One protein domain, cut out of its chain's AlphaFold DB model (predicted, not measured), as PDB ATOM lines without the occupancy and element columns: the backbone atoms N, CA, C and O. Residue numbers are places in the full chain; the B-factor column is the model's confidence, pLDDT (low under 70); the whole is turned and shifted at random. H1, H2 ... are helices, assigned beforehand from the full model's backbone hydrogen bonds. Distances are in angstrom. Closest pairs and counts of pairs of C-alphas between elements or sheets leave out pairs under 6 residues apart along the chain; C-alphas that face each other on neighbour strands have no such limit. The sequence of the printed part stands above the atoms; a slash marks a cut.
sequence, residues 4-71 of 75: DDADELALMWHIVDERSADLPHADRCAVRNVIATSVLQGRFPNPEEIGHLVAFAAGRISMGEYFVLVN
ATOM      1  N   ASP A   4     -49.261  46.784 -55.098       73.62
ATOM      2  CA  ASP A   4     -47.921  46.462 -55.601       73.62
ATOM      3  C   ASP A   4     -46.860  46.486 -54.480       73.62
ATOM      4  O   ASP A   4     -46.077  45.547 -54.357       73.62
ATOM      5  N   ASP A   5     -46.899  47.480 -53.577       77.00
ATOM      6  CA  ASP A   5     -45.979  47.552 -52.427       77.00
ATOM      7  C   ASP A   5     -46.141  46.350 -51.469       77.00
ATOM      8  O   ASP A   5     -45.189  45.920 -50.813       77.00
ATOM      9  N   ALA A   6     -47.367  45.835 -51.321       81.62
ATOM     10  CA  ALA A   6     -47.655  44.705 -50.439       81.62
ATOM     11  C   ALA A   6     -47.167  43.380 -51.036       81.62
ATOM     12  O   ALA A   6     -46.623  42.551 -50.302       81.62
ATOM     13  N   ASP A   7     -47.308  43.215 -52.350       88.62
ATOM     14  CA  ASP A   7     -46.826  42.042 -53.078       88.62
ATOM     15  C   ASP A   7     -45.290  42.011 -53.133       88.62
ATOM     16  O   ASP A   7     -44.684  40.963 -52.894       88.62
ATOM     17  N   GLU A   8     -44.638  43.158 -53.339       88.00
ATOM     18  CA  GLU A   8     -43.174  43.274 -53.278       88.00
ATOM     19  C   GLU A   8     -42.631  42.962 -51.878       88.00
ATOM     20  O   GLU A   8     -41.654  42.218 -51.729       88.00
ATOM     21  N   LEU A   9     -43.290  43.465 -50.830       91.75
ATOM     22  CA  LEU A   9     -42.912  43.163 -49.452       91.75
ATOM     23  C   LEU A   9     -43.105  41.674 -49.126       91.75
ATOM     24  O   LEU A   9     -42.262  41.073 -48.455       91.75
ATOM     25  N   ALA A  10     -44.194  41.065 -49.599       94.75
ATOM     26  CA  ALA A  10     -44.441  39.637 -49.436       94.75
ATOM     27  C   ALA A  10     -43.372  38.794 -50.150       94.75
ATOM     28  O   ALA A  10     -42.848  37.844 -49.563       94.75
ATOM     29  N   LEU A  11     -42.992  39.175 -51.374       94.19
ATOM     30  CA  LEU A  11     -41.918  38.529 -52.124       94.19
ATOM     31  C   LEU A  11     -40.572  38.640 -51.396       94.19
ATOM     32  O   LEU A  11     -39.856  37.647 -51.270       94.19
ATOM     33  N   MET A  12     -40.237  39.814 -50.860       95.88
ATOM     34  CA  MET A  12     -39.016  40.006 -50.075       95.88
ATOM     35  C   MET A  12     -38.981  39.066 -48.860       95.88
ATOM     36  O   MET A  12     -37.972  38.401 -48.622       95.88
ATOM     37  N   TRP A  13     -40.083  38.954 -48.110       97.44
ATOM     38  CA  TRP A  13     -40.159  38.029 -46.974       97.44
ATOM     39  C   TRP A  13     -40.052  36.563 -47.391       97.44
ATOM     40  O   TRP A  13     -39.387  35.792 -46.698       97.44
ATOM     41  N   HIS A  14     -40.632  36.191 -48.533       97.19
ATOM     42  CA  HIS A  14     -40.464  34.854 -49.096       97.19
ATOM     43  C   HIS A  14     -38.987  34.541 -49.378       97.19
ATOM     44  O   HIS A  14     -38.498  33.488 -48.976       97.19
ATOM     45  N   ILE A  15     -38.250  35.488 -49.967       96.88
ATOM     46  CA  ILE A  15     -36.813  35.346 -50.244       96.88
ATOM     47  C   ILE A  15     -36.002  35.201 -48.948       96.88
ATOM     48  O   ILE A  15     -35.074  34.393 -48.892       96.88
ATOM     49  N   VAL A  16     -36.336  35.958 -47.897       97.75
ATOM     50  CA  VAL A  16     -35.691  35.814 -46.578       97.75
ATOM     51  C   VAL A  16     -35.896  34.403 -46.029       97.75
ATOM     52  O   VAL A  16     -34.943  33.782 -45.554       97.75
ATOM     53  N   ASP A  17     -37.123  33.889 -46.096       97.56
ATOM     54  CA  ASP A  17     -37.453  32.563 -45.577       97.56
ATOM     55  C   ASP A  17     -36.790  31.443 -46.381       97.56
ATOM     56  O   ASP A  17     -36.229  30.525 -45.784       97.56
ATOM     57  N   GLU A  18     -36.788  31.548 -47.709       97.88
ATOM     58  CA  GLU A  18     -36.138  30.588 -48.601       97.88
ATOM     59  C   GLU A  18     -34.625  30.545 -48.362       97.88
ATOM     60  O   GLU A  18     -34.051  29.482 -48.126       97.88
ATOM     61  N   ARG A  19     -33.959  31.705 -48.351       97.25
ATOM     62  CA  ARG A  19     -32.494  31.761 -48.240       97.25
ATOM     63  C   ARG A  19     -31.981  31.400 -46.855       97.25
ATOM     64  O   ARG A  19     -30.872  30.890 -46.734       97.25
ATOM     65  N   SER A  20     -32.764  31.668 -45.812       97.75
ATOM     66  CA  SER A  20     -32.396  31.328 -44.435       97.75
ATOM     67  C   SER A  20     -32.813  29.913 -44.022       97.75
ATOM     68  O   SER A  20     -32.529  29.524 -42.892       97.75
ATOM     69  N   ALA A  21     -33.463  29.133 -44.894       97.62
ATOM     70  CA  ALA A  21     -34.070  27.847 -44.539       97.62
ATOM     71  C   ALA A  21     -33.097  26.855 -43.876       97.62
ATOM     72  O   ALA A  21     -33.484  26.171 -42.927       97.62
ATOM     73  N   ASP A  22     -31.837  26.841 -44.319       97.25
ATOM     74  CA  ASP A  22     -30.798  25.926 -43.825       97.25
ATOM     75  C   ASP A  22     -30.093  26.410 -42.544       97.25
ATOM     76  O   ASP A  22     -29.260  25.696 -41.982       97.25
ATOM     77  N   LEU A  23     -30.386  27.627 -42.074       97.94
ATOM     78  CA  LEU A  23     -29.790  28.163 -40.853       97.94
ATOM     79  C   LEU A  23     -30.436  27.551 -39.596       97.94
ATOM     80  O   LEU A  23     -31.638  27.254 -39.585       97.94
ATOM     81  N   PRO A  24     -29.690  27.453 -38.479       97.81
ATOM     82  CA  PRO A  24     -30.274  27.198 -37.170       97.81
ATOM     83  C   PRO A  24     -31.405  28.180 -36.852       97.81
ATOM     84  O   PRO A  24     -31.379  29.346 -37.250       97.81
ATOM     85  N   HIS A  25     -32.395  27.733 -36.078       97.12
ATOM     86  CA  HIS A  25     -33.576  28.546 -35.771       97.12
ATOM     87  C   HIS A  25     -33.229  29.925 -35.177       97.12
ATOM     88  O   HIS A  25     -33.844  30.923 -35.548       97.12
ATOM     89  N   ALA A  26     -32.227  29.992 -34.296       97.50
ATOM     90  CA  ALA A  26     -31.772  31.249 -33.704       97.50
ATOM     91  C   ALA A  26     -31.257  32.238 -34.765       97.50
ATOM     92  O   ALA A  26     -31.638  33.409 -34.749       97.50
ATOM     93  N   ASP A  27     -30.472  31.754 -35.727       97.81
ATOM     94  CA  ASP A  27     -29.895  32.576 -36.791       97.81
ATOM     95  C   ASP A  27     -30.960  33.018 -37.799       97.81
ATOM     96  O   ASP A  27     -30.965  34.168 -38.235       97.81
ATOM     97  N   ARG A  28     -31.946  32.161 -38.094       97.94
ATOM     98  CA  ARG A  28     -33.130  32.543 -38.884       97.94
ATOM     99  C   ARG A  28     -33.887  33.704 -38.248       97.94
ATOM    100  O   ARG A  28     -34.232  34.671 -38.928       97.94
ATOM    101  N   CYS A  29     -34.125  33.631 -36.938       97.75
ATOM    102  CA  CYS A  29     -34.762  34.712 -36.189       97.75
ATOM    103  C   CYS A  29     -33.914  35.989 -36.214       97.75
ATOM    104  O   CYS A  29     -34.461  37.075 -36.400       97.75
ATOM    105  N   ALA A  30     -32.590  35.873 -36.080       97.38
ATOM    106  CA  ALA A  30     -31.684  37.013 -36.157       97.38
ATOM    107  C   ALA A  30     -31.738  37.700 -37.533       97.38
ATOM    108  O   ALA A  30     -31.937  38.915 -37.592       97.38
ATOM    109  N   VAL A  31     -31.660  36.936 -38.630       97.94
ATOM    110  CA  VAL A  31     -31.797  37.457 -40.002       97.94
ATOM    111  C   VAL A  31     -33.134  38.180 -40.170       97.94
ATOM    112  O   VAL A  31     -33.158  39.340 -40.583       97.94
ATOM    113  N   ARG A  32     -34.252  37.546 -39.783       98.00
ATOM    114  CA  ARG A  32     -35.586  38.164 -39.879       98.00
ATOM    115  C   ARG A  32     -35.686  39.464 -39.084       98.00
ATOM    116  O   ARG A  32     -36.260  40.426 -39.583       98.00
ATOM    117  N   ASN A  33     -35.114  39.519 -37.882       98.06
ATOM    118  CA  ASN A  33     -35.137  40.719 -37.041       98.06
ATOM    119  C   ASN A  33     -34.338  41.877 -37.651       98.06
ATOM    120  O   ASN A  33     -34.789  43.025 -37.600       98.06
ATOM    121  N   VAL A  34     -33.176  41.593 -38.247       96.94
ATOM    122  CA  VAL A  34     -32.371  42.608 -38.941       96.94
ATOM    123  C   VAL A  34     -33.148  43.181 -40.126       96.94
ATOM    124  O   VAL A  34     -33.295  44.398 -40.215       96.94
ATOM    125  N   ILE A  35     -33.733  42.323 -40.969       96.56
ATOM    126  CA  ILE A  35     -34.543  42.765 -42.115       96.56
ATOM    127  C   ILE A  35     -35.774  43.554 -41.654       96.56
ATOM    128  O   ILE A  35     -36.043  44.630 -42.183       96.56
ATOM    129  N   ALA A  36     -36.488  43.082 -40.626       97.00
ATOM    130  CA  ALA A  36     -37.637  43.796 -40.067       97.00
ATOM    131  C   ALA A  36     -37.244  45.196 -39.578       97.00
ATOM    132  O   ALA A  36     -37.958  46.165 -39.829       97.00
ATOM    133  N   THR A  37     -36.086  45.314 -38.927       96.94
ATOM    134  CA  THR A  37     -35.555  46.603 -38.473       96.94
ATOM    135  C   THR A  37     -35.251  47.527 -39.652       96.94
ATOM    136  O   THR A  37     -35.624  48.696 -39.607       96.94
ATOM    137  N   SER A  38     -34.636  47.019 -40.726       93.44
ATOM    138  CA  SER A  38     -34.391  47.802 -41.946       93.44
ATOM    139  C   SER A  38     -35.688  48.303 -42.582       93.44
ATOM    140  O   SER A  38     -35.798  49.493 -42.877       93.44
ATOM    141  N   VAL A  39     -36.698  47.437 -42.702       94.31
ATOM    142  CA  VAL A  39     -38.013  47.791 -43.263       94.31
ATOM    143  C   VAL A  39     -38.700  48.870 -42.427       94.31
ATOM    144  O   VAL A  39     -39.205  49.846 -42.978       94.31
ATOM    145  N   LEU A  40     -38.664  48.759 -41.094       94.38
ATOM    146  CA  LEU A  40     -39.197  49.786 -40.188       94.38
ATOM    147  C   LEU A  40     -38.466  51.133 -40.315       94.38
ATOM    148  O   LEU A  40     -39.051  52.178 -40.037       94.38
ATOM    149  N   GLN A  41     -37.206  51.122 -40.752       93.62
ATOM    150  CA  GLN A  41     -36.417  52.318 -41.059       93.62
ATOM    151  C   GLN A  41     -36.634  52.834 -42.494       93.62
ATOM    152  O   GLN A  41     -35.962  53.778 -42.909       93.62
ATOM    153  N   GLY A  42     -37.546  52.228 -43.260       92.69
ATOM    154  CA  GLY A  42     -37.827  52.588 -44.650       92.69
ATOM    155  C   GLY A  42     -36.773  52.102 -45.647       92.69
ATOM    156  O   GLY A  42     -36.711  52.618 -46.760       92.69
ATOM    157  N   ARG A  43     -35.928  51.138 -45.263       91.19
ATOM    158  CA  ARG A  43     -34.961  50.487 -46.155       91.19
ATOM    159  C   ARG A  43     -35.452  49.095 -46.522       91.19
ATOM    160  O   ARG A  43     -35.739  48.292 -45.641       91.19
ATOM    161  N   PHE A  44     -35.484  48.809 -47.817       92.62
ATOM    162  CA  PHE A  44     -35.957  47.542 -48.370       92.62
ATOM    163  C   PHE A  44     -34.776  46.829 -49.026       92.62
ATOM    164  O   PHE A  44     -34.393  47.211 -50.133       92.62
ATOM    165  N   PRO A  45     -34.151  45.861 -48.334       92.12
ATOM    166  CA  PRO A  45     -32.999  45.158 -48.867       92.12
ATOM    167  C   PRO A  45     -33.380  44.369 -50.113       92.12
ATOM    168  O   PRO A  45     -34.392  43.665 -50.136       92.12
ATOM    169  N   ASN A  46     -32.550  44.465 -51.141       93.25
ATOM    170  CA  ASN A  46     -32.717  43.673 -52.344       93.25
ATOM    171  C   ASN A  46     -32.302  42.203 -52.089       93.25
ATOM    172  O   ASN A  46     -31.701  41.874 -51.057       93.25
ATOM    173  N   PRO A  47     -32.592  41.280 -53.025       94.50
ATOM    174  CA  PRO A  47     -32.244  39.876 -52.844       94.50
ATOM    175  C   PRO A  47     -30.745  39.637 -52.617       94.50
ATOM    176  O   PRO A  47     -30.388  38.754 -51.845       94.50
ATOM    177  N   GLU A  48     -29.850  40.386 -53.256       94.50
ATOM    178  CA  GLU A  48     -28.400  40.239 -53.081       94.50
ATOM    179  C   GLU A  48     -27.961  40.595 -51.651       94.50
ATOM    180  O   GLU A  48     -27.302  39.789 -50.993       94.50
ATOM    181  N   GLU A  49     -28.432  41.725 -51.118       94.81
ATOM    182  CA  GLU A  49     -28.167  42.169 -49.743       94.81
ATOM    183  C   GLU A  49     -28.673  41.157 -48.701       94.81
ATOM    184  O   GLU A  49     -27.962  40.834 -47.744       94.81
ATOM    185  N   ILE A  50     -29.863  40.580 -48.916       96.69
ATOM    186  CA  ILE A  50     -30.389  39.480 -48.087       96.69
ATOM    187  C   ILE A  50     -29.441  38.273 -48.138       96.69
ATOM    188  O   ILE A  50     -29.174  37.640 -47.115       96.69
ATOM    189  N   GLY A  51     -28.903  37.959 -49.320       96.88
ATOM    190  CA  GLY A  51     -27.915  36.897 -49.509       96.88
ATOM    191  C   GLY A  51     -26.638  37.119 -48.699       96.88
ATOM    192  O   GLY A  51     -26.174  36.189 -48.038       96.88
ATOM    193  N   HIS A  52     -26.105  38.343 -48.691       97.12
ATOM    194  CA  HIS A  52     -24.925  38.696 -47.900       97.12
ATOM    195  C   HIS A  52     -25.176  38.542 -46.395       97.12
ATOM    196  O   HIS A  52     -24.356  37.948 -45.695       97.12
ATOM    197  N   LEU A  53     -26.331  38.994 -45.898       97.44
ATOM    198  CA  LEU A  53     -26.692  38.838 -44.487       97.44
ATOM    199  C   LEU A  53     -26.819  37.359 -44.087       97.44
ATOM    200  O   LEU A  53     -26.320  36.955 -43.038       97.44
ATOM    201  N   VAL A  54     -27.452  36.539 -44.929       98.00
ATOM    202  CA  VAL A  54     -27.568  35.089 -44.703       98.00
ATOM    203  C   VAL A  54     -26.197  34.412 -44.734       98.00
ATOM    204  O   VAL A  54     -25.924  33.560 -43.894       98.00
ATOM    205  N   ALA A  55     -25.316  34.784 -45.666       97.56
ATOM    206  CA  ALA A  55     -23.958  34.249 -45.728       97.56
ATOM    207  C   ALA A  55     -23.151  34.594 -44.467       97.56
ATOM    208  O   ALA A  55     -22.413  33.744 -43.966       97.56
ATOM    209  N   PHE A  56     -23.326  35.805 -43.932       97.44
ATOM    210  CA  PHE A  56     -22.723  36.218 -42.668       97.44
ATOM    211  C   PHE A  56     -23.283  35.412 -41.489       97.44
ATOM    212  O   PHE A  56     -22.512  34.840 -40.721       97.44
ATOM    213  N   ALA A  57     -24.609  35.284 -41.386       97.25
ATOM    214  CA  ALA A  57     -25.262  34.474 -40.354       97.25
ATOM    215  C   ALA A  57     -24.854  32.989 -40.423       97.25
ATOM    216  O   ALA A  57     -24.707  32.336 -39.397       97.25
ATOM    217  N   ALA A  58     -24.603  32.467 -41.627       97.00
ATOM    218  CA  ALA A  58     -24.091  31.118 -41.851       97.00
ATOM    219  C   ALA A  58     -22.596  30.950 -41.509       97.00
ATOM    220  O   ALA A  58     -22.061  29.853 -41.670       97.00
ATOM    221  N   GLY A  59     -21.889  32.025 -41.139       96.38
ATOM    222  CA  GLY A  59     -20.441  32.021 -40.924       96.38
ATOM    223  C   GLY A  59     -19.611  31.813 -42.197       96.38
ATOM    224  O   GLY A  59     -18.433  31.476 -42.103       96.38
ATOM    225  N   ARG A  60     -20.203  31.981 -43.391       97.25
ATOM    226  CA  ARG A  60     -19.517  31.809 -44.689       97.25
ATOM    227  C   ARG A  60     -18.690  33.028 -45.082       97.25
ATOM    228  O   ARG A  60     -17.746  32.886 -45.849       97.25
ATOM    229  N   ILE A  61     -19.067  34.199 -44.576       97.25
ATOM    230  CA  ILE A  61     -18.304  35.440 -44.696       97.25
ATOM    231  C   ILE A  61     -18.131  36.058 -43.311       97.25
ATOM    232  O   ILE A  61     -18.985  35.916 -42.434       97.25
ATOM    233  N   SER A  62     -17.019  36.747 -43.112       96.75
ATOM    234  CA  SER A  62     -16.739  37.520 -41.908       96.75
ATOM    235  C   SER A  62     -17.559  38.815 -41.855       96.75
ATOM    236  O   SER A  62     -18.091  39.291 -42.858       96.75
ATOM    237  N   MET A  63     -17.610  39.444 -40.677       93.75
ATOM    238  CA  MET A  63     -18.236  40.764 -40.512       93.75
ATOM    239  C   MET A  63     -17.559  41.841 -41.377       93.75
ATOM    240  O   MET A  63     -18.228  42.745 -41.872       93.75
ATOM    241  N   GLY A  64     -16.236  41.748 -41.565       94.69
ATOM    242  CA  GLY A  64     -15.485  42.680 -42.408       94.69
ATOM    243  C   GLY A  64     -15.873  42.556 -43.881       94.69
ATOM    244  O   GLY A  64     -16.175  43.561 -44.518       94.69
ATOM    245  N   GLU A  65     -15.944  41.326 -44.393       94.62
ATOM    246  CA  GLU A  65     -16.407  41.054 -45.761       94.62
ATOM    247  C   GLU A  65     -17.862  41.488 -45.954       94.62
ATOM    248  O   GLU A  65     -18.174  42.170 -46.927       94.62
ATOM    249  N   TYR A  66     -18.741  41.170 -44.996       93.81
ATOM    250  CA  TYR A  66     -20.130  41.624 -45.022       93.81
ATOM    251  C   TYR A  66     -20.225  43.152 -45.123       93.81
ATOM    252  O   TYR A  66     -20.941  43.662 -45.981       93.81
ATOM    253  N   PHE A  67     -19.471  43.891 -44.300       91.56
ATOM    254  CA  PHE A  67     -19.506  45.355 -44.288       91.56
ATOM    255  C   PHE A  67     -19.128  45.973 -45.638       91.56
ATOM    256  O   PHE A  67     -19.786  46.924 -46.056       91.56
ATOM    257  N   VAL A  68     -18.114  45.422 -46.315       92.31
ATOM    258  CA  VAL A  68     -17.698  45.853 -47.661       92.31
ATOM    259  C   VAL A  68     -18.804  45.583 -48.679       92.31
ATOM    260  O   VAL A  68     -19.150  46.468 -49.456       92.31
ATOM    261  N   LEU A  69     -19.407  44.392 -48.642       89.75
ATOM    262  CA  LEU A  69     -20.451  43.988 -49.589       89.75
ATOM    263  C   LEU A  69     -21.735  44.819 -49.469       89.75
ATOM    264  O   LEU A  69     -22.393  45.063 -50.476       89.75
ATOM    265  N   VAL A  70     -22.094  45.269 -48.261       84.31
ATOM    266  CA  VAL A  70     -23.276  46.126 -48.045       84.31
ATOM    267  C   VAL A  70     -22.955  47.629 -47.993       84.31
ATOM    268  O   VAL A  70     -23.861  48.445 -47.844       84.31
ATOM    269  N   ASN A  71     -21.679  48.021 -48.105       82.06
ATOM    270  CA  ASN A  71     -21.234  49.419 -48.221       82.06
ATOM    271  C   ASN A  71     -20.092  49.555 -49.252       82.06
ATOM    272  O   ASN A  71     -18.985  49.957 -48.880       82.06
TER     273      ASN A  71
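This is residues 4 to 71 of the 75 residues of an uncharacterized protein of Mycobacterium sp. 852002-10029_SCH5224772 (UniProt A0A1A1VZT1). Three helices, H1, H2 and H3, make a small up-and-down bundle, each running against the one before it, and a short fourth helix, H4, folds back alongside H3. H3 is in the middle, with H1, H2 and H4 around it; H1 touches H3 with residues 12 to 19 alone and H2 with residues 16 to 17 alone. The 68 printed residues hold four named helices, H1 to H4 in order, and no named strand: the class is all helix. The whole is compact, with a radius of gyration of the C-alphas of 11.6 A and spans of 35 by 27 by 17 A.

H1, residues 4 to 19, and H2, residues 25 to 40, form a helical hairpin and only just touch, with 3 pairs of C-alphas within 8 A, the closest being Val 16 and Arg 32 at 7.1 A. They run opposite ways at a shallow tilt of 24 degrees. H3, residues 47 to 57, is the hub. It touches H1, closest at the C-alphas of Val 16 and Ile 50, 6.6 A apart, and runs the same way at a shallow tilt of 34 degrees, only just short of steep. H2 and H3, also a hairpin, touch at the C-alphas of Asp 27 and Ala 57, 6.1 A apart, and run opposite ways at a steep tilt of 42 degrees. H4, residues 63 to 70, forms a hairpin with H3: they touch, run opposite ways at a shallow tilt of 4 degrees, and come closest at the C-alphas of His 52 and Tyr 66, 6.3 A. H4 is apart from H1 and H2. In H1, H2, H3 and H4 every O i to N i+4 pair is within hydrogen-bond range.

H1 begins at C-alpha 4, (-47.921, 46.462, -55.601), and is 22.5 A long. H2 is 22.4 A long, H3 15.3 A and H4 10.5 A, ending at C-alpha 70, (-23.276, 46.126, -48.045).

The C-alphas farthest apart, of Asp 4 and Gly 64, are 35.2 A apart. The printed part has no cut and no long link. No printed residue has a pLDDT under 70.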